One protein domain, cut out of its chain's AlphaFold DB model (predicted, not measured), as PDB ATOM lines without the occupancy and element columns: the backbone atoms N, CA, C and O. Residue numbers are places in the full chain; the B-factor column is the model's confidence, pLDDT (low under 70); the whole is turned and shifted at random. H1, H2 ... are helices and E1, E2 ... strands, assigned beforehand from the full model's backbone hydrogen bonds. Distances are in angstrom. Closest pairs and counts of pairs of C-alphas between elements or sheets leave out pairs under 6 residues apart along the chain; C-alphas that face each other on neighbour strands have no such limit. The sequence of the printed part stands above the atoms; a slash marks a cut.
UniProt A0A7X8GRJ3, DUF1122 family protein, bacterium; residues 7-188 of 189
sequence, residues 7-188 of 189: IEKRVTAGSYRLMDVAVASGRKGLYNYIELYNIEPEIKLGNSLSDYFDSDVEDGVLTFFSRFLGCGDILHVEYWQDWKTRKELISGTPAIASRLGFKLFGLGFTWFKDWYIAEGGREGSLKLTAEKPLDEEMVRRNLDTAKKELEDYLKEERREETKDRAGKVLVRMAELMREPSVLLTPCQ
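AT A GLANCE: This is residues 7 to 188 of the 189 residues of the protein "DUF1122 family protein" of bacterium (UniProt A0A7X8GRJ3). A twisted sheet of six strands makes a wall, with H1 and H3 over one of its faces and a long helical hairpin, H4 and H5, by its E7 edge. A small hairpin, E4 and E5, lies by the other end, near E2. The 182 printed residues hold six named helices and eight named strands, in the order E1 E2 E3 E4 E5 H1 E6 H2 H3 E7 E8 H4 H5 H6. The large sheet runs E1 E2 E3 E6 E8 E7 and is mixed; the class is mixed, helices and strands. The whole is compact and rounded, with a radius of gyration of the C-alphas of 16.6 A and spans of 47 by 44 by 36 A.

IN THESE COORDINATES: E1, residues 7 to 13, begins at C-alpha 7 (216.294, 372.075, 453.253) and is 19.6 A long. E2, residues 16 to 24, is 24.8 A long. E3 is residues 33 to 37, E4 42 to 45 and E5 48 to 51. H1, residues 56 to 66, is 15.1 A long. E6 is residues 74 to 78, H2 83 to 90, H3 99 to 106, E7 111 to 115 and E8 127 to 131. H4, residues 136 to 155, is 28.7 A long, and H5, residues 160 to 176, is 24.4 A long. H6, residues 180 to 183, ends at C-alpha 183 (231.815, 357.234, 469.893).

HOW THE PARTS SIT: E1, E2 and E3 form a meander, each strand the antiparallel neighbour of the one before, with N 9 and O 21 at 2.8 A and N 22 and O 35 at 2.9 A. E3 and E6 are parallel, with N 36 and O 76 at 2.9 A. E8 is antiparallel to E6, N 75 and O 130 at 2.8 A, and to E7, N 113 and O 129 at 2.9 A. E6, H2, H3 and E7 make a split strand-helix-strand unit, two strands running the same way with E8 between them, and its crossover is right-handed. H1, over E3 and E6 at a height over the sheet of 11.0 A, and H3, over E8 at 9.7 A, are on the same face. H2 only grazes the sheet with residues 85 to 90 and touches H3, Thr 85 and Arg 99 having the closest C-alphas at 5.3 A. H4 only grazes the sheet with residues 138 to 146. H4 and H5, a helical hairpin, touch at a shallow tilt of 29 degrees, opposite ways, the closest C-alphas being those of Leu 150 and Ala 166, 6.1 A apart. H6 touches H4 at residues 136 to 140 alone, the closest C-alphas being those of Glu 136 and Pro 180, 5.7 A apart. E4 and E5 are a hairpin, with N 43 and O 50 at 2.8 A. Every O i to N i+4 pair is within hydrogen-bond range in H1, H2, H3 and H5, and 15 of 16 in H4; H6 is too short for such a pair.

THE WHOLE: The C-alphas of Asn 47 and Glu 137, the two farthest apart, are 49.2 A apart. The printed part has no cut. The link from E7 to E8, 11 residues, is long. The mean pLDDT of the printed part is 88.9, and residues 26 to 31, 117 to 124 and 186 to 188 are under 70.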
ATOM      1  N   ILE A   7     216.426 372.694 454.568       87.94
ATOM      2  CA  ILE A   7     216.294 372.075 453.253       87.94
ATOM      3  C   ILE A   7     215.410 370.849 453.416       87.94
ATOM      4  O   ILE A   7     215.799 369.894 454.080       87.94
ATOM      5  N   GLU A   8     214.254 370.860 452.763       91.88
ATOM      6  CA  GLU A   8     213.368 369.701 452.696       91.88
ATOM      7  C   GLU A   8     213.512 368.998 451.345       91.88
ATOM      8  O   GLU A   8     213.537 369.631 450.279       91.88
ATOM      9  N   LYS A   9     213.628 367.670 451.380       94.38
ATOM     10  CA  LYS A   9     213.713 366.820 450.194       94.38
ATOM     11  C   LYS A   9     212.878 365.568 450.371       94.38
ATOM     12  O   LYS A   9     212.938 364.906 451.396       94.38
ATOM     13  N   ARG A  10     212.166 365.198 449.310       95.25
ATOM     14  CA  ARG A  10     211.523 363.892 449.205       95.25
ATOM     15  C   ARG A  10     212.528 362.849 448.738       95.25
ATOM     16  O   ARG A  10     213.203 363.056 447.729       95.25
ATOM     17  N   VAL A  11     212.566 361.716 449.425       93.75
ATOM     18  CA  VAL A  11     213.326 360.529 449.034       93.75
ATOM     19  C   VAL A  11     212.392 359.565 448.308       93.75
ATOM     20  O   VAL A  11     211.259 359.322 448.731       93.75
ATOM     21  N   THR A  12     212.867 359.031 447.185       90.56
ATOM     22  CA  THR A  12     212.115 358.096 446.339       90.56
ATOM     23  C   THR A  12     212.973 356.886 445.994       90.56
ATOM     24  O   THR A  12     214.187 357.010 445.828       90.56
ATOM     25  N   ALA A  13     212.339 355.722 445.868       80.94
ATOM     26  CA  ALA A  13     212.912 354.511 445.295       80.94
ATOM     27  C   ALA A  13     212.246 354.273 443.930       80.94
ATOM     28  O   ALA A  13     211.138 353.744 443.831       80.94
ATOM     29  N   GLY A  14     212.886 354.746 442.857       81.75
ATOM     30  CA  GLY A  14     212.258 354.801 441.534       81.75
ATOM     31  C   GLY A  14     211.071 355.771 441.524       81.75
ATOM     32  O   GLY A  14     211.224 356.938 441.867       81.75
ATOM     33  N   SER A  15     209.885 355.298 441.137       82.88
ATOM     34  CA  SER A  15     208.652 356.104 441.151       82.88
ATOM     35  C   SER A  15     207.932 356.119 442.504       82.88
ATOM     36  O   SER A  15     206.917 356.802 442.637       82.88
ATOM     37  N   TYR A  16     208.399 355.344 443.487       85.94
ATOM     38  CA  TYR A  16     207.748 355.220 444.789       85.94
ATOM     39  C   TYR A  16     208.352 356.211 445.773       85.94
ATOM     40  O   TYR A  16     209.573 356.315 445.899       85.94
ATOM     41  N   ARG A  17     207.495 356.946 446.479       90.69
ATOM     42  CA  ARG A  17     207.915 357.740 447.633       90.69
ATOM     43  C   ARG A  17     208.365 356.799 448.747       90.69
ATOM     44  O   ARG A  17     207.795 355.727 448.896       90.69
ATOM     45  N   LEU A  18     209.388 357.213 449.490       92.94
ATOM     46  CA  LEU A  18     209.873 356.498 450.667       92.94
ATOM     47  C   LEU A  18     209.673 357.320 451.941       92.94
ATOM     48  O   LEU A  18     209.147 356.817 452.921       92.94
ATOM     49  N   MET A  19     210.113 358.576 451.930       96.06
ATOM     50  CA  MET A  19     210.007 359.497 453.065       96.06
ATOM     51  C   MET A  19     210.284 360.927 452.611       96.06
ATOM     52  O   MET A  19     210.747 361.152 451.488       96.06
ATOM     53  N   ASP A  20     210.050 361.885 453.493       96.12
ATOM     54  CA  ASP A  20     210.604 363.226 453.388       96.12
ATOM     55  C   ASP A  20     211.729 363.403 454.426       96.12
ATOM     56  O   ASP A  20     211.765 362.750 455.471       96.12
ATOM     57  N   VAL A  21     212.693 364.255 454.089       96.25
ATOM     58  CA  VAL A  21     213.880 364.529 454.897       96.25
ATOM     59  C   VAL A  21     214.047 366.030 455.025       96.25
ATOM     60  O   VAL A  21     214.148 366.723 454.010       96.25
ATOM     61  N   ALA A  22     214.114 366.521 456.258       93.44
ATOM     62  CA  ALA A  22     214.465 367.901 456.553       93.44
ATOM     63  C   ALA A  22     215.885 367.949 457.112       93.44
ATOM     64  O   ALA A  22     216.222 367.224 458.045       93.44
ATOM     65  N   VAL A  23     216.726 368.799 456.533       91.75
ATOM     66  CA  VAL A  23     218.096 369.033 456.990       91.75
ATOM     67  C   VAL A  23     218.210 370.485 457.409       91.75
ATOM     68  O   VAL A  23     217.971 371.388 456.605       91.75
ATOM     69  N   ALA A  24     218.604 370.710 458.654       87.50
ATOM     70  CA  ALA A  24     218.899 372.034 459.163       87.50
ATOM     71  C   ALA A  24     220.364 372.105 459.582       87.50
ATOM     72  O   ALA A  24     220.808 371.382 460.473       87.50
ATOM     73  N   SER A  25     221.106 373.021 458.959       74.75
ATOM     74  CA  SER A  25     222.426 373.403 459.451       74.75
ATOM     75  C   SER A  25     222.250 374.458 460.540       74.75
ATOM     76  O   SER A  25     221.733 375.553 460.269       74.75
ATOM     77  N   GLY A  26     222.670 374.152 461.764       63.00
ATOM     78  CA  GLY A  26     222.664 375.123 462.850       63.00
ATOM     79  C   GLY A  26     223.555 376.328 462.525       63.00
ATOM     80  O   GLY A  26     224.545 376.232 461.798       63.00
ATOM     81  N   ARG A  27     223.223 377.514 463.053       58.12
ATOM     82  CA  ARG A  27     224.217 378.604 463.154       58.12
ATOM     83  C   ARG A  27     225.152 378.309 464.326       58.12
ATOM     84  O   ARG A  27     224.773 377.546 465.203       58.12
ATOM     85  N   LYS A  28     226.315 378.975 464.392       45.19
ATOM     86  CA  LYS A  28     227.239 378.958 465.551       45.19
ATOM     87  C   LYS A  28     226.478 378.824 466.888       45.19
ATOM     88  O   LYS A  28     225.835 379.785 467.307       45.19
ATOM     89  N   GLY A  29     226.574 377.653 467.522       49.72
ATOM     90  CA  GLY A  29     225.964 377.349 468.824       49.72
ATOM     91  C   GLY A  29     224.607 376.624 468.806       49.72
ATOM     92  O   GLY A  29     224.080 376.356 469.878       49.72
ATOM     93  N   LEU A  30     224.040 376.304 467.638       57.03
ATOM     94  CA  LEU A  30     222.861 375.442 467.485       57.03
ATOM     95  C   LEU A  30     223.266 374.140 466.779       57.03
ATOM     96  O   LEU A  30     224.073 374.182 465.852       57.03
ATOM     97  N   TYR A  31     222.707 373.012 467.220       65.56
ATOM     98  CA  TYR A  31     222.978 371.680 466.670       65.56
ATOM     99  C   TYR A  31     222.522 371.565 465.210       65.56
ATOM    100  O   TYR A  31     221.497 372.154 464.841       65.56
ATOM    101  N   ASN A  32     223.246 370.802 464.384       86.50
ATOM    102  CA  ASN A  32     222.674 370.366 463.115       86.50
ATOM    103  C   ASN A  32     221.680 369.249 463.405       86.50
ATOM    104  O   ASN A  32     221.895 368.421 464.295       86.50
ATOM    105  N   TYR A  33     220.596 369.217 462.641       91.50
ATOM    106  CA  TYR A  33     219.688 368.091 462.712       91.50
ATOM    107  C   TYR A  33     219.257 367.618 461.336       91.50
ATOM    108  O   TYR A  33     219.132 368.390 460.379       91.50
ATOM    109  N   ILE A  34     219.008 366.317 461.277       94.94
ATOM    110  CA  ILE A  34     218.294 365.663 460.192       94.94
ATOM    111  C   ILE A  34     217.004 365.111 460.783       94.94
ATOM    112  O   ILE A  34     217.011 364.512 461.856       94.94
ATOM    113  N   GLU A  35     215.894 365.322 460.095       95.31
ATOM    114  CA  GLU A  35     214.606 364.735 460.432       95.31
ATOM    115  C   GLU A  35     214.124 363.845 459.289       95.31
ATOM    116  O   GLU A  35     214.052 364.295 458.148       95.31
ATOM    117  N   LEU A  36     213.779 362.598 459.614       96.94
ATOM    118  CA  LEU A  36     213.142 361.633 458.722       96.94
ATOM    119  C   LEU A  36     211.661 361.528 459.102       96.94
ATOM    120  O   LEU A  36     211.347 361.151 460.233       96.94
ATOM    121  N   TYR A  37     210.761 361.871 458.184       95.19
ATOM    122  CA  TYR A  37     209.322 361.945 458.456       95.19
ATOM    123  C   TYR A  37     208.485 361.618 457.220       95.19
ATOM    124  O   TYR A  37     208.998 361.509 456.105       95.19
ATOM    125  N   ASN A  38     207.180 361.433 457.425       94.12
ATOM    126  CA  ASN A  38     206.261 360.880 456.438       94.12
ATOM    127  C   ASN A  38     206.794 359.579 455.813       94.12
ATOM    128  O   ASN A  38     206.813 359.436 454.586       94.12
ATOM    129  N   ILE A  39     207.281 358.672 456.659       95.25
ATOM    130  CA  ILE A  39     207.897 357.416 456.224       95.25
ATOM    131  C   ILE A  39     206.804 356.463 455.732       95.25
ATOM    132  O   ILE A  39     205.852 356.166 456.458       95.25
ATOM    133  N   GLU A  40     206.949 355.971 454.504       94.75
ATOM    134  CA  GLU A  40     206.064 354.954 453.946       94.75
ATOM    135  C   GLU A  40     206.350 353.600 454.626       94.75
ATOM    136  O   GLU A  40     207.499 353.148 454.628       94.75
ATOM    137  N   PRO A  41     205.337 352.939 455.223       94.44
ATOM    138  CA  PRO A  41     205.539 351.701 455.978       94.44
ATOM    139  C   PRO A  41     205.896 350.507 455.096       94.44
ATOM    140  O   PRO A  41     206.471 349.543 455.592       94.44
ATOM    141  N   GLU A  42     205.564 350.573 453.809       92.19
ATOM    142  CA  GLU A  42     205.809 349.519 452.837       92.19
ATOM    143  C   GLU A  42     206.696 350.048 451.710       92.19
ATOM    144  O   GLU A  42     206.488 351.134 451.165       92.19
ATOM    145  N   ILE A  43     207.676 349.242 451.323       89.25
ATOM    146  CA  ILE A  43     208.603 349.516 450.234       89.25
ATOM    147  C   ILE A  43     208.400 348.526 449.103       89.25
ATOM    148  O   ILE A  43     208.254 347.319 449.303       89.25
ATOM    149  N   LYS A  44     208.442 349.045 447.877       86.00
ATOM    150  CA  LYS A  44     208.373 348.226 446.673       86.00
ATOM    151  C   LYS A  44     209.753 348.082 446.048       86.00
ATOM    152  O   LYS A  44     210.303 349.037 445.503       86.00
ATOM    153  N   LEU A  45     210.294 346.868 446.101       77.56
ATOM    154  CA  LEU A  45     211.580 346.502 445.511       77.56
ATOM    155  C   LEU A  45     211.327 345.574 444.318       77.56
ATOM    156  O   LEU A  45     211.096 344.373 444.458       77.56
ATOM    157  N   GLY A  46     211.305 346.154 443.116       78.44
ATOM    158  CA  GLY A  46     210.906 345.442 441.900       78.44
ATOM    159  C   GLY A  46     209.427 345.043 441.938       78.44
ATOM    160  O   GLY A  46     208.547 345.905 441.975       78.44
ATOM    161  N   ASN A  47     209.164 343.732 441.924       80.50
ATOM    162  CA  ASN A  47     207.811 343.166 441.997       80.50
ATOM    163  C   ASN A  47     207.393 342.755 443.420       80.50
ATOM    164  O   ASN A  47     206.263 342.308 443.598       80.50
ATOM    165  N   SER A  48     208.273 342.909 444.411       83.38
ATOM    166  CA  SER A  48     208.003 342.533 445.801       83.38
ATOM    167  C   SER A  48     207.623 343.749 446.641       83.38
ATOM    168  O   SER A  48     208.195 344.828 446.475       83.38
ATOM    169  N   LEU A  49     206.666 343.549 447.543       88.75
ATOM    170  CA  LEU A  49     206.297 344.483 448.601       88.75
ATOM    171  C   LEU A  49     206.865 343.950 449.919       88.75
ATOM    172  O   LEU A  49     206.690 342.766 450.211       88.75
ATOM    173  N   SER A  50     207.540 344.807 450.677       89.31
ATOM    174  CA  SER A  50     208.143 344.470 451.968       89.31
ATOM    175  C   SER A  50     207.912 345.597 452.970       89.31
ATOM    176  O   SER A  50     207.757 346.748 452.567       89.31
ATOM    177  N   ASP A  51     207.949 345.288 454.263       93.50
ATOM    178  CA  ASP A  51     207.921 346.308 455.312       93.50
ATOM    179  C   ASP A  51     209.196 347.164 455.269       93.50
ATOM    180  O   ASP A  51     210.296 346.658 455.038       93.50
ATOM    181  N   TYR A  52     209.060 348.472 455.495       95.38
ATOM    182  CA  TYR A  52     210.193 349.376 455.685       95.38
ATOM    183  C   TYR A  52     210.823 349.177 457.067       95.38
ATOM    184  O   TYR A  52     212.039 349.023 457.184       95.38
ATOM    185  N   PHE A  53     210.003 349.189 458.120       96.88
ATOM    186  CA  PHE A  53     210.486 349.108 459.494       96.88
ATOM    187  C   PHE A  53     211.044 347.717 459.792       96.88
ATOM    188  O   PHE A  53     210.418 346.709 459.484       96.88
ATOM    189  N   ASP A  54     212.204 347.680 460.442       95.88
ATOM    190  CA  ASP A  54     212.984 346.471 460.721       95.88
ATOM    191  C   ASP A  54     213.580 345.786 459.475       95.88
ATOM    192  O   ASP A  54     213.985 344.628 459.546       95.88
ATOM    193  N   SER A  55     213.677 346.501 458.347       94.69
ATOM    194  CA  SER A  55     214.296 346.006 457.107       94.69
ATOM    195  C   SER A  55     215.735 346.493 456.905       94.69
ATOM    196  O   SER A  55     216.157 347.509 457.460       94.69
ATOM    197  N   ASP A  56     216.458 345.837 455.991       93.62
ATOM    198  CA  ASP A  56     217.785 346.281 455.534       93.62
ATOM    199  C   ASP A  56     217.756 347.681 454.891       93.62
ATOM    200  O   ASP A  56     218.763 348.393 454.883       93.62
ATOM    201  N   VAL A  57     216.608 348.099 454.339       93.44
ATOM    202  CA  VAL A  57     216.450 349.442 453.764       93.44
ATOM    203  C   VAL A  57     216.419 350.490 454.867       93.44
ATOM    204  O   VAL A  57     217.078 351.520 454.728       93.44
ATOM    205  N   GLU A  58     215.718 350.228 455.972       97.00
ATOM    206  CA  GLU A  58     215.779 351.100 457.145       97.00
ATOM    207  C   GLU A  58     217.212 351.182 457.683       97.00
ATOM    208  O   GLU A  58     217.719 352.285 457.886       97.00
ATOM    209  N   ASP A  59     217.894 350.044 457.842       97.81
ATOM    210  CA  ASP A  59     219.279 350.024 458.328       97.81
ATOM    211  C   ASP A  59     220.217 350.820 457.416       97.81
ATOM    212  O   ASP A  59     221.033 351.616 457.894       97.81
ATOM    213  N   GLY A  60     220.063 350.681 456.098       96.69
ATOM    214  CA  GLY A  60     220.806 351.456 455.108       96.69
ATOM    215  C   GLY A  60     220.526 352.958 455.191       96.69
ATOM    216  O   GLY A  60     221.464 353.755 455.155       96.69
ATOM    217  N   VAL A  61     219.261 353.357 455.346       96.50
ATOM    218  CA  VAL A  61     218.856 354.767 455.469       96.50
ATOM    219  C   VAL A  61     219.392 355.390 456.759       96.50
ATOM    220  O   VAL A  61     220.024 356.449 456.709       96.50
ATOM    221  N   LEU A  62     219.194 354.732 457.906       98.12
ATOM    222  CA  LEU A  62     219.682 355.213 459.200       98.12
ATOM    223  C   LEU A  62     221.214 355.304 459.205       98.12
ATOM    224  O   LEU A  62     221.788 356.309 459.637       98.12
ATOM    225  N   THR A  63     221.892 354.299 458.645       97.62
ATOM    226  CA  THR A  63     223.351 354.310 458.491       97.62
ATOM    227  C   THR A  63     223.800 355.450 457.582       97.62
ATOM    228  O   THR A  63     224.744 356.157 457.920       97.62
ATOM    229  N   PHE A  64     223.129 355.675 456.451       96.12
ATOM    230  CA  PHE A  64     223.479 356.747 455.522       96.12
ATOM    231  C   PHE A  64     223.404 358.118 456.196       96.12
ATOM    232  O   PHE A  64     224.397 358.842 456.198       96.12
ATOM    233  N   PHE A  65     222.272 358.457 456.818       94.88
ATOM    234  CA  PHE A  65     222.101 359.771 457.439       94.88
ATOM    235  C   PHE A  65     222.966 359.963 458.684       94.88
ATOM    236  O   PHE A  65     223.501 361.052 458.885       94.88
ATOM    237  N   SER A  66     223.202 358.910 459.474       94.31
ATOM    238  CA  SER A  66     224.079 359.015 460.649       94.31
ATOM    239  C   SER A  66     225.524 359.383 460.297       94.31
ATOM    240  O   SER A  66     226.212 359.970 461.129       94.31
ATOM    241  N   ARG A  67     225.999 359.111 459.072       92.94
ATOM    242  CA  ARG A  67     227.350 359.488 458.614       92.94
ATOM    243  C   ARG A  67     227.514 360.982 458.330       92.94
ATOM    244  O   ARG A  67     228.647 361.441 458.263       92.94
ATOM    245  N   PHE A  68     226.416 361.721 458.178       90.50
ATOM    246  CA  PHE A  68     226.432 363.176 457.977       90.50
ATOM    247  C   PHE A  68     226.238 363.966 459.275       90.50
ATOM    248  O   PHE A  68     226.207 365.192 459.235       90.50
ATOM    249  N   LEU A  69     226.093 363.277 460.409       90.44
ATOM    250  CA  LEU A  69     225.911 363.880 461.727       90.44
ATOM    251  C   LEU A  69     227.211 363.749 462.527       90.44
ATOM    252  O   LEU A  69     227.699 362.631 462.736       90.44
ATOM    253  N   GLY A  70     227.760 364.880 462.962       90.00
ATOM    254  CA  GLY A  70     228.934 364.963 463.827       90.00
ATOM    255  C   GLY A  70     228.589 364.877 465.317       90.00
ATOM    256  O   GLY A  70     227.500 364.458 465.710       90.00
ATOM    257  N   CYS A  71     229.536 365.271 466.166       89.56
ATOM    258  CA  CYS A  71     229.331 365.365 467.614       89.56
ATOM    259  C   CYS A  71     228.269 366.410 467.964       89.56
ATOM    260  O   CYS A  71     228.313 367.528 467.453       89.56
ATOM    261  N   GLY A  72     227.345 366.057 468.858       91.06
ATOM    262  CA  GLY A  72     226.217 366.906 469.252       91.06
ATOM    263  C   GLY A  72     225.110 367.015 468.200       91.06
ATOM    264  O   GLY A  72     224.073 367.611 468.470       91.06
ATOM    265  N   ASP A  73     225.288 366.455 467.003       92.88
ATOM    266  CA  ASP A  73     224.252 366.513 465.979       92.88
ATOM    267  C   ASP A  73     223.128 365.508 466.257       92.88
ATOM    268  O   ASP A  73     223.304 364.457 466.892       92.88
ATOM    269  N   ILE A  74     221.947 365.854 465.751       94.69
ATOM    270  CA  ILE A  74     220.687 365.228 466.132       94.69
ATOM    271  C   ILE A  74     220.044 364.531 464.932       94.69
ATOM    272  O   ILE A  74     219.955 365.079 463.833       94.69
ATOM    273  N   LEU A  75     219.526 363.327 465.162       96.50
ATOM    274  CA  LEU A  75     218.621 362.645 464.249       96.50
ATOM    275  C   LEU A  75     217.228 362.567 464.876       96.50
ATOM    276  O   LEU A  75     217.049 362.011 465.959       96.50
ATOM    277  N   HIS A  76     216.235 363.107 464.181       96.44
ATOM    278  CA  HIS A  76     214.824 362.900 464.480       96.44
ATOM    279  C   HIS A  76     214.272 361.849 463.524       96.44
ATOM    280  O   HIS A  76     214.449 361.960 462.312       96.44
ATOM    281  N   VAL A  77     213.582 360.843 464.051       97.62
ATOM    282  CA  VAL A  77     212.923 359.825 463.230       97.62
ATOM    283  C   VAL A  77     211.472 359.705 463.662       97.62
ATOM    284  O   VAL A  77     211.177 359.407 464.822       97.62
ATOM    285  N   GLU A  78     210.561 359.954 462.728       96.12
ATOM    286  CA  GLU A  78     209.141 359.696 462.912       96.12
ATOM    287  C   GLU A  78     208.893 358.192 463.056       96.12
ATOM    288  O   GLU A  78     209.306 357.399 462.213       96.12
ATOM    289  N   TYR A  79     208.177 357.798 464.106       95.88
ATOM    290  CA  TYR A  79     207.827 356.397 464.355       95.88
ATOM    291  C   TYR A  79     206.308 356.155 464.317       95.88
ATOM    292  O   TYR A  79     205.831 355.113 464.755       95.88
ATOM    293  N   TRP A  80     205.516 357.091 463.774       92.00
ATOM    294  CA  TRP A  80     204.048 356.987 463.729       92.00
ATOM    295  C   TRP A  80     203.544 355.665 463.123       92.00
ATOM    296  O   TRP A  80     202.651 355.032 463.691       92.00
ATOM    297  N   GLN A  81     204.138 355.252 461.999       94.12
ATOM    298  CA  GLN A  81     203.811 354.007 461.293       94.12
ATOM    299  C   GLN A  81     204.593 352.783 461.817       94.12
ATOM    300  O   GLN A  81     204.280 351.649 461.464       94.12
ATOM    301  N   ASP A  82     205.576 352.986 462.699       96.06
ATOM    302  CA  ASP A  82     206.317 351.913 463.362       96.06
ATOM    303  C   ASP A  82     205.561 351.446 464.609       96.06
ATOM    304  O   ASP A  82     205.798 351.878 465.745       96.06
ATOM    305  N   TRP A  83     204.612 350.538 464.389       94.38
ATOM    306  CA  TRP A  83     203.756 350.017 465.453       94.38
ATOM    307  C   TRP A  83     204.553 349.360 466.590       94.38
ATOM    308  O   TRP A  83     204.100 349.382 467.739       94.38
ATOM    309  N   LYS A  84     205.723 348.780 466.291       95.81
ATOM    310  CA  LYS A  84     206.549 348.053 467.259       95.81
ATOM    311  C   LYS A  84     207.247 349.031 468.196       95.81
ATOM    312  O   LYS A  84     207.022 348.942 469.401       95.81
ATOM    313  N   THR A  85     207.967 350.023 467.663       96.38
ATOM    314  CA  THR A  85     208.570 351.089 468.487       96.38
ATOM    315  C   THR A  85     207.505 351.826 469.288       96.38
ATOM    316  O   THR A  85     207.640 351.970 470.501       96.38
ATOM    317  N   ARG A  86     206.392 352.218 468.652       94.19
ATOM    318  CA  ARG A  86     205.300 352.921 469.338       94.19
ATOM    319  C   ARG A  86     204.766 352.123 470.527       94.19
ATOM    320  O   ARG A  86     204.593 352.665 471.615       94.19
ATOM    321  N   LYS A  87     204.495 350.830 470.331       93.44
ATOM    322  CA  LYS A  87     203.983 349.956 471.391       93.44
ATOM    323  C   LYS A  87     204.978 349.801 472.536       93.44
ATOM    324  O   LYS A  87     204.568 349.787 473.694       93.44
ATOM    325  N   GLU A  88     206.257 349.659 472.219       94.88
ATOM    326  CA  GLU A  88     207.321 349.499 473.207       94.88
ATOM    327  C   GLU A  88     207.492 350.754 474.064       94.88
ATOM    328  O   GLU A  88     207.518 350.631 475.289       94.88
ATOM    329  N   LEU A  89     207.523 351.937 473.439       94.06
ATOM    330  CA  LEU A  89     207.630 353.227 474.127       94.06
ATOM    331  C   LEU A  89     206.407 353.500 475.014       94.06
ATOM    332  O   LEU A  89     206.562 353.782 476.199       94.06
ATOM    333  N   ILE A  90     205.186 353.290 474.499       91.56
ATOM    334  CA  ILE A  90     203.944 353.414 475.292       91.56
ATOM    335  C   ILE A  90     203.942 352.461 476.496       91.56
ATOM    336  O   ILE A  90     203.388 352.780 477.544       91.56
ATOM    337  N   SER A  91     204.566 351.288 476.360       90.50
ATOM    338  CA  SER A  91     204.663 350.295 477.437       90.50
ATOM    339  C   SER A  91     205.815 350.567 478.418       90.50
ATOM    340  O   SER A  91     206.114 349.703 479.239       90.50
ATOM    341  N   GLY A  92     206.481 351.724 478.323       92.12
ATOM    342  CA  GLY A  92     207.562 352.124 479.227       92.12
ATOM    343  C   GLY A  92     208.919 351.489 478.924       92.12
ATOM    344  O   GLY A  92     209.782 351.462 479.796       92.12
ATOM    345  N   THR A  93     209.132 350.953 477.719       95.00
ATOM    346  CA  THR A  93     210.470 350.487 477.316       95.00
ATOM    347  C   THR A  93     211.406 351.693 477.207       95.00
ATOM    348  O   THR A  93     211.051 352.635 476.494       95.00
ATOM    349  N   PRO A  94     212.594 351.680 477.847       96.31
ATOM    350  CA  PRO A  94     213.574 352.746 477.693       96.31
ATOM    351  C   PRO A  94     213.859 353.011 476.217       96.31
ATOM    352  O   PRO A  94     214.035 352.070 475.438       96.31
ATOM    353  N   ALA A  95     213.922 354.285 475.831       97.25
ATOM    354  CA  ALA A  95     214.027 354.691 474.432       97.25
ATOM    355  C   ALA A  95     215.184 353.990 473.703       97.25
ATOM    356  O   ALA A  95     214.979 353.442 472.622       97.25
ATOM    357  N   ILE A  96     216.350 353.905 474.347       97.56
ATOM    358  CA  ILE A  96     217.562 353.234 473.850       97.56
ATOM    359  C   ILE A  96     217.388 351.723 473.584       97.56
ATOM    360  O   ILE A  96     218.130 351.148 472.794       97.56
ATOM    361  N   ALA A  97     216.404 351.071 474.216       97.00
ATOM    362  CA  ALA A  97     216.095 349.643 474.061       97.00
ATOM    363  C   ALA A  97     214.817 349.364 473.242       97.00
ATOM    364  O   ALA A  97     214.469 348.198 473.003       97.00
ATOM    365  N   SER A  98     214.122 350.410 472.784       97.56
ATOM    366  CA  SER A  98     213.083 350.276 471.755       97.56
ATOM    367  C   SER A  98     213.686 349.764 470.440       97.56
ATOM    368  O   SER A  98     214.895 349.840 470.236       97.56
ATOM    369  N   ARG A  99     212.865 349.239 469.530       97.62
ATOM    370  CA  ARG A  99     213.304 348.701 468.234       97.62
ATOM    371  C   ARG A  99     214.116 349.735 467.448       97.62
ATOM    372  O   ARG A  99     215.246 349.450 467.057       97.62
ATOM    373  N   LEU A 100     213.570 350.940 467.280       98.50
ATOM    374  CA  LEU A 100     214.254 352.049 466.619       98.50
ATOM    375  C   LEU A 100     215.459 352.552 467.425       98.50
ATOM    376  O   LEU A 100     216.547 352.718 466.875       98.50
ATOM    377  N   GLY A 101     215.294 352.770 468.732       98.38
ATOM    378  CA  GLY A 101     216.374 353.291 469.571       98.38
ATOM    379  C   GLY A 101     217.577 352.355 469.659       98.38
ATOM    380  O   GLY A 101     218.707 352.830 469.663       98.38
ATOM    381  N   PHE A 102     217.359 351.040 469.612       98.38
ATOM    382  CA  PHE A 102     218.426 350.043 469.576       98.38
ATOM    383  C   PHE A 102     219.272 350.151 468.301       98.38
ATOM    384  O   PHE A 102     220.502 350.138 468.375       98.38
ATOM    385  N   LYS A 103     218.629 350.319 467.135       98.44
ATOM    386  CA  LYS A 103     219.329 350.554 465.860       98.44
ATOM    387  C   LYS A 103     220.147 351.848 465.920       98.44
ATOM    388  O   LYS A 103     221.327 351.849 465.585       98.44
ATOM    389  N   LEU A 104     219.551 352.930 466.422       98.50
ATOM    390  CA  LEU A 104     220.228 354.219 466.584       98.50
ATOM    391  C   LEU A 104     221.393 354.144 467.587       98.50
ATOM    392  O   LEU A 104     222.464 354.678 467.325       98.50
ATOM    393  N   PHE A 105     221.254 353.423 468.696       98.12
ATOM    394  CA  PHE A 105     222.356 353.210 469.635       98.12
ATOM    395  C   PHE A 105     223.547 352.507 468.968       98.12
ATOM    396  O   PHE A 105     224.695 352.917 469.150       98.12
ATOM    397  N   GLY A 106     223.279 351.517 468.110       96.50
ATOM    398  CA  GLY A 106     224.299 350.864 467.284       96.50
ATOM    399  C   GLY A 106     225.048 351.815 466.338       96.50
ATOM    400  O   GLY A 106     226.195 351.547 465.990       96.50
ATOM    401  N   LEU A 107     224.441 352.950 465.975       96.31
ATOM    402  CA  LEU A 107     225.026 353.999 465.128       96.31
ATOM    403  C   LEU A 107     225.748 355.105 465.925       96.31
ATOM    404  O   LEU A 107     226.173 356.110 465.351       96.31
ATOM    405  N   GLY A 108     225.907 354.924 467.239       96.00
ATOM    406  CA  GLY A 108     226.701 355.799 468.105       96.00
ATOM    407  C   GLY A 108     225.926 356.930 468.784       96.00
ATOM    408  O   GLY A 108     226.534 357.806 469.400       96.00
ATOM    409  N   PHE A 109     224.595 356.926 468.704       97.06
ATOM    410  CA  PHE A 109     223.761 357.863 469.457       97.06
ATOM    411  C   PHE A 109     223.639 357.409 470.915       97.06
ATOM    412  O   PHE A 109     223.464 356.223 471.182       97.06
ATOM    413  N   THR A 110     223.731 358.338 471.869       97.12
ATOM    414  CA  THR A 110     223.752 357.990 473.309       97.12
ATOM    415  C   THR A 110     222.655 358.648 474.123       97.12
ATOM    416  O   THR A 110     222.311 358.143 475.189       97.12
ATOM    417  N   TRP A 111     222.095 359.753 473.635       97.62
ATOM    418  CA  TRP A 111     220.980 360.429 474.279       97.62
ATOM    419  C   TRP A 111     219.733 360.305 473.421       97.62
ATOM    420  O   TRP A 111     219.805 360.450 472.202       97.62
ATOM    421  N   PHE A 112     218.602 360.037 474.070       97.81
ATOM    422  CA  PHE A 112     217.329 359.796 473.410       97.81
ATOM    423  C   PHE A 112     216.221 360.608 474.065       97.81
ATOM    424  O   PHE A 112     216.172 360.735 475.289       97.81
ATOM    425  N   LYS A 113     215.291 361.104 473.250       95.25
ATOM    426  CA  LYS A 113     214.057 361.730 473.722       95.25
ATOM    427  C   LYS A 113     212.879 361.292 472.874       95.25
ATOM    428  O   LYS A 113     212.874 361.479 471.660       95.25
ATOM    429  N   ASP A 114     211.876 360.744 473.542       94.50
ATOM    430  CA  ASP A 114     210.598 360.410 472.937       94.50
ATOM    431  C   ASP A 114     209.662 361.629 472.957       94.50
ATOM    432  O   ASP A 114     209.334 362.161 474.021       94.50
ATOM    433  N   TRP A 115     209.240 362.088 471.779       89.50
ATOM    434  CA  TRP A 115     208.236 363.135 471.615       89.50
ATOM    435  C   TRP A 115     206.860 362.513 471.383       89.50
ATOM    436  O   TRP A 115     206.315 362.536 470.277       89.50
ATOM    437  N   TYR A 116     206.291 361.970 472.457       77.00
ATOM    438  CA  TYR A 116     204.901 361.533 472.496       77.00
ATOM    439  C   TYR A 116     203.988 362.692 472.925       77.00
ATOM    440  O   TYR A 116     204.119 363.214 474.032       77.00
ATOM    441  N   ILE A 117     203.039 363.090 472.071       63.03
ATOM    442  CA  ILE A 117     201.982 364.045 472.437       63.03
ATOM    443  C   ILE A 117     200.682 363.268 472.632       63.03
ATOM    444  O   ILE A 117     200.089 362.767 471.679       63.03
ATOM    445  N   ALA A 118     200.241 363.179 473.887       53.50
ATOM    446  CA  ALA A 118     199.045 362.441 474.284       53.50
ATOM    447  C   ALA A 118     197.723 363.135 473.895       53.50
ATOM    448  O   ALA A 118     196.674 362.496 473.935       53.50
ATOM    449  N   GLU A 119     197.738 364.421 473.514       44.56
ATOM    450  CA  GLU A 119     196.521 365.237 473.424       44.56
ATOM    451  C   GLU A 119     196.480 366.147 472.177       44.56
ATOM    452  O   GLU A 119     197.255 367.088 472.032       44.56
ATOM    453  N   GLY A 120     195.520 365.909 471.275       47.25
ATOM    454  CA  GLY A 120     194.928 366.976 470.449       47.25
ATOM    455  C   GLY A 120     195.606 367.392 469.135       47.25
ATOM    456  O   GLY A 120     195.105 368.310 468.490       47.25
ATOM    457  N   GLY A 121     196.680 366.727 468.692       46.69
ATOM    458  CA  GLY A 121     197.105 366.731 467.278       46.69
ATOM    459  C   GLY A 121     197.513 368.082 466.679       46.69
ATOM    460  O   GLY A 121     197.276 368.304 465.492       46.69
ATOM    461  N   ARG A 122     198.092 368.997 467.470       47.47
ATOM    462  CA  ARG A 122     198.417 370.348 466.981       47.47
ATOM    463  C   ARG A 122     199.877 370.653 466.657       47.47
ATOM    464  O   ARG A 122     200.081 371.628 465.947       47.47
ATOM    465  N   GLU A 123     200.859 369.834 467.032       49.28
ATOM    466  CA  GLU A 123     202.256 370.068 466.626       49.28
ATOM    467  C   GLU A 123     203.028 368.757 466.431       49.28
ATOM    468  O   GLU A 123     203.446 368.124 467.390       49.28
ATOM    469  N   GLY A 124     203.251 368.369 465.173       59.41
ATOM    470  CA  GLY A 124     204.208 367.323 464.804       59.41
ATOM    471  C   GLY A 124     203.739 365.878 465.007       59.41
ATOM    472  O   GLY A 124     202.880 365.561 465.826       59.41
ATOM    473  N   SER A 125     204.303 364.984 464.202       70.44
ATOM    474  CA  SER A 125     204.148 363.541 464.347       70.44
ATOM    475  C   SER A 125     204.977 362.987 465.510       70.44
ATOM    476  O   SER A 125     205.854 363.666 466.045       70.44
ATOM    477  N   LEU A 126     204.688 361.744 465.911       89.38
ATOM    478  CA  LEU A 126     205.449 361.023 466.934       89.38
ATOM    479  C   LEU A 126     206.897 360.820 466.473       89.38
ATOM    480  O   LEU A 126     207.117 360.171 465.447       89.38
ATOM    481  N   LYS A 127     207.867 361.353 467.222       93.25
ATOM    482  CA  LYS A 127     209.289 361.337 466.844       93.25
ATOM    483  C   LYS A 127     210.171 360.854 467.978       93.25
ATOM    484  O   LYS A 127     210.028 361.289 469.118       93.25
ATOM    485  N   LEU A 128     211.143 360.018 467.636       97.06
ATOM    486  CA  LEU A 128     212.251 359.686 468.513       97.06
ATOM    487  C   LEU A 128     213.445 360.546 468.103       97.06
ATOM    488  O   LEU A 128     213.900 360.492 466.962       97.06
ATOM    489  N   THR A 129     213.925 361.363 469.030       96.38
ATOM    490  CA  THR A 129     215.157 362.133 468.876       96.38
ATOM    491  C   THR A 129     216.320 361.334 469.427       96.38
ATOM    492  O   THR A 129     216.220 360.810 470.536       96.38
ATOM    493  N   ALA A 130     217.422 361.294 468.688       97.75
ATOM    494  CA  ALA A 130     218.681 360.716 469.117       97.75
ATOM    495  C   ALA A 130     219.830 361.701 468.862       97.75
ATOM    496  O   ALA A 130     219.908 362.297 467.791       97.75
ATOM    497  N   GLU A 131     220.729 361.862 469.832       96.31
ATOM    498  CA  GLU A 131     221.880 362.772 469.748       96.31
ATOM    499  C   GLU A 131     223.204 362.008 469.896       96.31
ATOM    500  O   GLU A 131     223.352 361.121 470.755       96.31
ATOM    501  N   LYS A 132     224.173 362.344 469.036       95.06
ATOM    502  CA  LYS A 132     225.550 361.868 469.188       95.06
ATOM    503  C   LYS A 132     226.245 362.645 470.305       95.06
ATOM    504  O   LYS A 132     226.106 363.862 470.374       95.06
ATOM    505  N   PRO A 133     227.019 361.977 471.171       94.44
ATOM    506  CA  PRO A 133     227.704 362.650 472.267       94.44
ATOM    507  C   PRO A 133     228.655 363.733 471.746       94.44
ATOM    508  O   PRO A 133     229.321 363.516 470.740       94.44
ATOM    509  N   LEU A 134     228.716 364.883 472.422       92.62
ATOM    510  CA  LEU A 134     229.641 365.967 472.075       92.62
ATOM    511  C   LEU A 134     231.084 365.660 472.505       92.62
ATOM    512  O   LEU A 134     232.036 365.996 471.806       92.62
ATOM    513  N   ASP A 135     231.230 365.029 473.669       92.50
ATOM    514  CA  ASP A 135     232.501 364.715 474.317       92.50
ATOM    515  C   ASP A 135     232.365 363.479 475.225       92.50
ATOM    516  O   ASP A 135     231.282 362.910 475.397       92.50
ATOM    517  N   GLU A 136     233.477 363.030 475.813       93.94
ATOM    518  CA  GLU A 136     233.478 361.836 476.663       93.94
ATOM    519  C   GLU A 136     232.727 362.023 477.989       93.94
ATOM    520  O   GLU A 136     232.272 361.040 478.580       93.94
ATOM    521  N   GLU A 137     232.626 363.251 478.506       94.50
ATOM    522  CA  GLU A 137     231.865 363.525 479.727       94.50
ATOM    523  C   GLU A 137     230.379 363.271 479.466       94.50
ATOM    524  O   GLU A 137     229.711 362.556 480.219       94.50
ATOM    525  N   MET A 138     229.887 363.772 478.336       94.69
ATOM    526  CA  MET A 138     228.542 363.531 477.855       94.69
ATOM    527  C   MET A 138     228.297 362.055 477.541       94.69
ATOM    528  O   MET A 138     227.238 361.558 477.919       94.69
ATOM    529  N   VAL A 139     229.260 361.327 476.950       95.19
ATOM    530  CA  VAL A 139     229.156 359.858 476.814       95.19
ATOM    531  C   VAL A 139     228.875 359.229 478.176       95.19
ATOM    532  O   VAL A 139     227.863 358.551 478.339       95.19
ATOM    533  N   ARG A 140     229.740 359.464 479.171       95.25
ATOM    534  CA  ARG A 140     229.615 358.836 480.497       95.25
ATOM    535  C   ARG A 140     228.280 359.178 481.152       95.25
ATOM    536  O   ARG A 140     227.566 358.276 481.574       95.25
ATOM    537  N   ARG A 141     227.898 360.457 481.150       96.69
ATOM    538  CA  ARG A 141     226.630 360.936 481.720       96.69
ATOM    539  C   ARG A 141     225.410 360.291 481.056       96.69
ATOM    540  O   ARG A 141     224.496 359.848 481.758       96.69
ATOM    541  N   ASN A 142     225.386 360.244 479.725       97.06
ATOM    542  CA  ASN A 142     224.274 359.672 478.968       97.06
ATOM    543  C   ASN A 142     224.162 358.166 479.219       97.06
ATOM    544  O   ASN A 142     223.073 357.674 479.512       97.06
ATOM    545  N   LEU A 143     225.290 357.448 479.180       96.38
ATOM    546  CA  LEU A 143     225.303 356.012 479.433       96.38
ATOM    547  C   LEU A 143     224.962 355.683 480.896       96.38
ATOM    548  O   LEU A 143     224.200 354.758 481.140       96.38
ATOM    549  N   ASP A 144     225.431 356.442 481.884       96.62
ATOM    550  CA  ASP A 144     225.052 356.212 483.286       96.62
ATOM    551  C   ASP A 144     223.554 356.428 483.527       96.62
ATOM    552  O   ASP A 144     222.932 355.696 484.301       96.62
ATOM    553  N   THR A 145     222.965 357.420 482.858       96.75
ATOM    554  CA  THR A 145     221.522 357.682 482.931       96.75
ATOM    555  C   THR A 145     220.738 356.532 482.306       96.75
ATOM    556  O   THR A 145     219.908 355.921 482.978       96.75
ATOM    557  N   ALA A 146     221.079 356.158 481.069       96.25
ATOM    558  CA  ALA A 146     220.443 355.048 480.365       96.25
ATOM    559  C   ALA A 146     220.609 353.712 481.108       96.25
ATOM    560  O   ALA A 146     219.693 352.896 481.134       96.25
ATOM    561  N   LYS A 147     221.755 353.487 481.760       96.50
ATOM    562  CA  LYS A 147     222.025 352.262 482.517       96.50
ATOM    563  C   LYS A 147     221.038 352.105 483.667       96.50
ATOM    564  O   LYS A 147     220.493 351.020 483.834       96.50
ATOM    565  N   LYS A 148     220.783 353.177 484.422       96.06
ATOM    566  CA  LYS A 148     219.812 353.164 485.525       96.06
ATOM    567  C   LYS A 148     218.405 352.854 485.018       96.06
ATOM    568  O   LYS A 148     217.754 351.967 485.559       96.06
ATOM    569  N   GLU A 149     217.981 353.513 483.938       95.12
ATOM    570  CA  GLU A 149     216.673 353.263 483.311       95.12
ATOM    571  C   GLU A 149     216.521 351.801 482.862       95.12
ATOM    572  O   GLU A 149     215.482 351.182 483.088       95.12
ATOM    573  N   LEU A 150     217.566 351.223 482.262       95.50
ATOM    574  CA  LEU A 150     217.575 349.829 481.812       95.50
ATOM    575  C   LEU A 150     217.582 348.838 482.979       95.50
ATOM    576  O   LEU A 150     216.861 347.845 482.938       95.50
ATOM    577  N   GLU A 151     218.379 349.088 484.017       94.38
ATOM    578  CA  GLU A 151     218.425 348.243 485.215       94.38
ATOM    579  C   GLU A 151     217.083 348.237 485.951       94.38
ATOM    580  O   GLU A 151     216.650 347.182 486.417       94.38
ATOM    581  N   ASP A 152     216.409 349.383 486.035       93.62
ATOM    582  CA  ASP A 152     215.071 349.470 486.617       93.62
ATOM    583  C   ASP A 152     214.035 348.758 485.742       93.62
ATOM    584  O   ASP A 152     213.268 347.941 486.253       93.62
ATOM    585  N   TYR A 153     214.088 348.948 484.422       92.38
ATOM    586  CA  TYR A 153     213.218 348.251 483.474       92.38
ATOM    587  C   TYR A 153     213.357 346.720 483.535       92.38
ATOM    588  O   TYR A 153     212.366 345.991 483.471       92.38
ATOM    589  N   LEU A 154     214.579 346.198 483.687       91.75
ATOM    590  CA  LEU A 154     214.830 344.752 483.722       91.75
ATOM    591  C   LEU A 154     214.242 344.058 484.962       91.75
ATOM    592  O   LEU A 154     213.933 342.861 484.886       91.75
ATOM    593  N   LYS A 155     214.050 344.789 486.069       90.56
ATOM    594  CA  LYS A 155     213.424 344.276 487.304       90.56
ATOM    595  C   LYS A 155     211.920 344.046 487.147       90.56
ATOM    596  O   LYS A 155     211.351 343.247 487.885       90.56
ATOM    597  N   GLU A 156     211.270 344.723 486.205       86.25
ATOM    598  CA  GLU A 156     209.827 344.620 485.992       86.25
ATOM    599  C   GLU A 156     209.452 343.343 485.223       86.25
ATOM    600  O   GLU A 156     210.175 342.909 484.329       86.25
ATOM    601  N   GLU A 157     208.289 342.743 485.487       77.38
ATOM    602  CA  GLU A 157     207.745 341.689 484.617       77.38
ATOM    603  C   GLU A 157     207.248 342.313 483.297       77.38
ATOM    604  O   GLU A 157     206.238 343.026 483.244       77.38
ATOM    605  N   ARG A 158     208.016 342.104 482.221       76.62
ATOM    606  CA  ARG A 158     207.835 342.693 480.880       76.62
ATOM    607  C   ARG A 158     208.144 341.653 479.796       76.62
ATOM    608  O   ARG A 158     208.567 340.544 480.105       76.62
ATOM    609  N   ARG A 159     207.908 342.003 478.526       74.44
ATOM    610  CA  ARG A 159     208.134 341.126 477.360       74.44
ATOM    611  C   ARG A 159     209.605 340.707 477.240       74.44
ATOM    612  O   ARG A 159     210.492 341.533 477.404       74.44
ATOM    613  N   GLU A 160     209.842 339.455 476.857       80.81
ATOM    614  CA  GLU A 160     211.197 338.891 476.764       80.81
ATOM    615  C   GLU A 160     212.068 339.586 475.704       80.81
ATOM    616  O   GLU A 160     213.232 339.880 475.946       80.81
ATOM    617  N   GLU A 161     211.493 339.933 474.548       85.19
ATOM    618  CA  GLU A 161     212.238 340.555 473.441       85.19
ATOM    619  C   GLU A 161     212.836 341.924 473.815       85.19
ATOM    620  O   GLU A 161     213.987 342.224 473.493       85.19
ATOM    621  N   THR A 162     212.078 342.765 474.525       87.88
ATOM    622  CA  THR A 162     212.564 344.084 474.954       87.88
ATOM    623  C   THR A 162     213.601 343.964 476.067       87.88
ATOM    624  O   THR A 162     214.518 344.784 476.128       87.88
ATOM    625  N   LYS A 163     213.515 342.923 476.907       88.88
ATOM    626  CA  LYS A 163     214.539 342.604 477.910       88.88
ATOM    627  C   LYS A 163     215.836 342.097 477.287       88.88
ATOM    628  O   LYS A 163     216.903 342.535 477.710       88.88
ATOM    629  N   ASP A 164     215.762 341.247 476.264       92.69
ATOM    630  CA  ASP A 164     216.941 340.801 475.512       92.69
ATOM    631  C   ASP A 164     217.678 341.996 474.885       92.69
ATOM    632  O   ASP A 164     218.888 342.152 475.074       92.69
ATOM    633  N   ARG A 165     216.950 342.915 474.230       94.75
ATOM    634  CA  ARG A 165     217.563 344.153 473.715       94.75
ATOM    635  C   ARG A 165     218.142 345.018 474.830       94.75
ATOM    636  O   ARG A 165     219.272 345.473 474.690       94.75
ATOM    637  N   ALA A 166     217.433 345.209 475.943       93.88
ATOM    638  CA  ALA A 166     217.957 345.957 477.086       93.88
ATOM    639  C   ALA A 166     219.260 345.344 477.640       93.88
ATOM    640  O   ALA A 166     220.220 346.069 477.902       93.88
ATOM    641  N   GLY A 167     219.339 344.014 477.738       93.56
ATOM    642  CA  GLY A 167     220.555 343.298 478.132       93.56
ATOM    643  C   GLY A 167     221.711 343.507 477.151       93.56
ATOM    644  O   GLY A 167     222.825 343.825 477.571       93.56
ATOM    645  N   LYS A 168     221.451 343.411 475.841       95.50
ATOM    646  CA  LYS A 168     222.448 343.693 474.789       95.50
ATOM    647  C   LYS A 168     222.969 345.127 474.862       95.50
ATOM    648  O   LYS A 168     224.173 345.344 474.737       95.50
ATOM    649  N   VAL A 169     222.077 346.092 475.102       95.75
ATOM    650  CA  VAL A 169     222.453 347.496 475.305       95.75
ATOM    651  C   VAL A 169     223.383 347.617 476.513       95.75
ATOM    652  O   VAL A 169     224.472 348.157 476.361       95.75
ATOM    653  N   LEU A 170     223.041 347.038 477.668       95.44
ATOM    654  CA  LEU A 170     223.892 347.089 478.867       95.44
ATOM    655  C   LEU A 170     225.292 346.498 478.651       95.44
ATOM    656  O   LEU A 170     226.279 347.087 479.097       95.44
ATOM    657  N   VAL A 171     225.397 345.366 477.947       95.06
ATOM    658  CA  VAL A 171     226.696 344.762 477.603       95.06
ATOM    659  C   VAL A 171     227.521 345.729 476.760       95.06
ATOM    660  O   VAL A 171     228.658 346.043 477.114       95.06
ATOM    661  N   ARG A 172     226.931 346.271 475.690       94.12
ATOM    662  CA  ARG A 172     227.619 347.217 474.809       94.12
ATOM    663  C   ARG A 172     227.997 348.509 475.535       94.12
ATOM    664  O   ARG A 172     229.081 349.040 475.317       94.12
ATOM    665  N   MET A 173     227.153 349.010 476.432       94.38
ATOM    666  CA  MET A 173     227.463 350.186 477.248       94.38
ATOM    667  C   MET A 173     228.676 349.957 478.145       94.38
ATOM    668  O   MET A 173     229.515 350.845 478.261       94.38
ATOM    669  N   ALA A 174     228.807 348.770 478.744       92.06
ATOM    670  CA  ALA A 174     229.964 348.436 479.569       92.06
ATOM    671  C   ALA A 174     231.278 348.433 478.766       92.06
ATOM    672  O   ALA A 174     232.325 348.779 479.313       92.06
ATOM    673  N   GLU A 175     231.233 348.076 477.479       92.06
ATOM    674  CA  GLU A 175     232.370 348.211 476.558       92.06
ATOM    675  C   GLU A 175     232.672 349.687 476.269       92.06
ATOM    676  O   GLU A 175     233.805 350.131 476.438       92.06
ATOM    677  N   LEU A 176     231.649 350.467 475.908       91.44
ATOM    678  CA  LEU A 176     231.783 351.890 475.575       91.44
ATOM    679  C   LEU A 176     232.249 352.743 476.764       91.44
ATOM    680  O   LEU A 176     232.969 353.715 476.575       91.44
ATOM    681  N   MET A 177     231.900 352.373 477.997       89.88
ATOM    682  CA  MET A 177     232.401 353.039 479.205       89.88
ATOM    683  C   MET A 177     233.912 352.848 479.411       89.88
ATOM    684  O   MET A 177     234.542 353.683 480.060       89.88
ATOM    685  N   ARG A 178     234.502 351.768 478.876       91.12
ATOM    686  CA  ARG A 178     235.955 351.523 478.938       91.12
ATOM    687  C   ARG A 178     236.709 352.329 477.887       91.12
ATOM    688  O   ARG A 178     237.834 352.739 478.152       91.12
ATOM    689  N   GLU A 179     236.088 352.569 476.733       90.81
ATOM    690  CA  GLU A 179     236.686 353.312 475.620       90.81
ATOM    691  C   GLU A 179     235.681 354.299 474.976       90.81
ATOM    692  O   GLU A 179     235.204 354.078 473.859       90.81
ATOM    693  N   PRO A 180     235.334 355.409 475.664       87.88
ATOM    694  CA  PRO A 180     234.317 356.357 475.188       87.88
ATOM    695  C   PRO A 180     234.677 357.046 473.866       87.88
ATOM    696  O   PRO A 180     233.792 357.439 473.105       87.88
ATOM    697  N   SER A 181     235.975 357.175 473.584       86.94
ATOM    698  CA  SER A 181     236.525 357.825 472.392       86.94
ATOM    699  C   SER A 181     236.068 357.185 471.073       86.94
ATOM    700  O   SER A 181     236.003 357.879 470.057       86.94
ATOM    701  N   VAL A 182     235.665 355.906 471.081       87.56
ATOM    702  CA  VAL A 182     235.097 355.209 469.908       87.56
ATOM    703  C   VAL A 182     233.826 355.897 469.394       87.56
ATOM    704  O   VAL A 182     233.573 355.921 468.191       87.56
ATOM    705  N   LEU A 183     233.029 356.503 470.281       87.00
ATOM    706  CA  LEU A 183     231.815 357.234 469.893       87.00
ATOM    707  C   LEU A 183     232.104 358.630 469.332       87.00
ATOM    708  O   LEU A 183     231.229 359.231 468.714       87.00
ATOM    709  N   LEU A 184     233.322 359.134 469.531       85.75
ATOM    710  CA  LEU A 184     233.747 360.471 469.116       85.75
ATOM    711  C   LEU A 184     234.570 360.451 467.822       85.75
ATOM    712  O   LEU A 184     234.889 361.503 467.276       85.75
ATOM    713  N   THR A 185     234.900 359.270 467.291       77.31
ATOM    714  CA  THR A 185     235.628 359.134 466.018       77.31
ATOM    715  C   THR A 185     234.942 359.859 464.846       77.31
ATOM    716  O   THR A 185     235.644 360.523 464.084       77.31
ATOM    717  N   PRO A 186     233.597 359.840 464.703       67.75
ATOM    718  CA  PRO A 186     232.902 360.601 463.658       67.75
ATOM    719  C   PRO A 186     233.003 362.130 463.801       67.75
ATOM    720  O   PRO A 186     232.512 362.848 462.940       67.75
ATOM    721  N   CYS A 187     233.581 362.632 464.893       63.22
ATOM    722  CA  CYS A 187     233.644 364.053 465.222       63.22
ATOM    723  C   CYS A 187     235.001 364.699 464.942       63.22
ATOM    724  O   CYS A 187     235.172 365.893 465.172       63.22
ATOM    725  N   GLN A 188     235.981 363.905 464.513       51.28
ATOM    726  CA  GLN A 188     237.352 364.354 464.263       51.28
ATOM    727  C   GLN A 188     237.608 364.713 462.788       51.28
ATOM    728  O   GLN A 188     238.745 365.021 462.433       51.28
TER     729      GLN A 188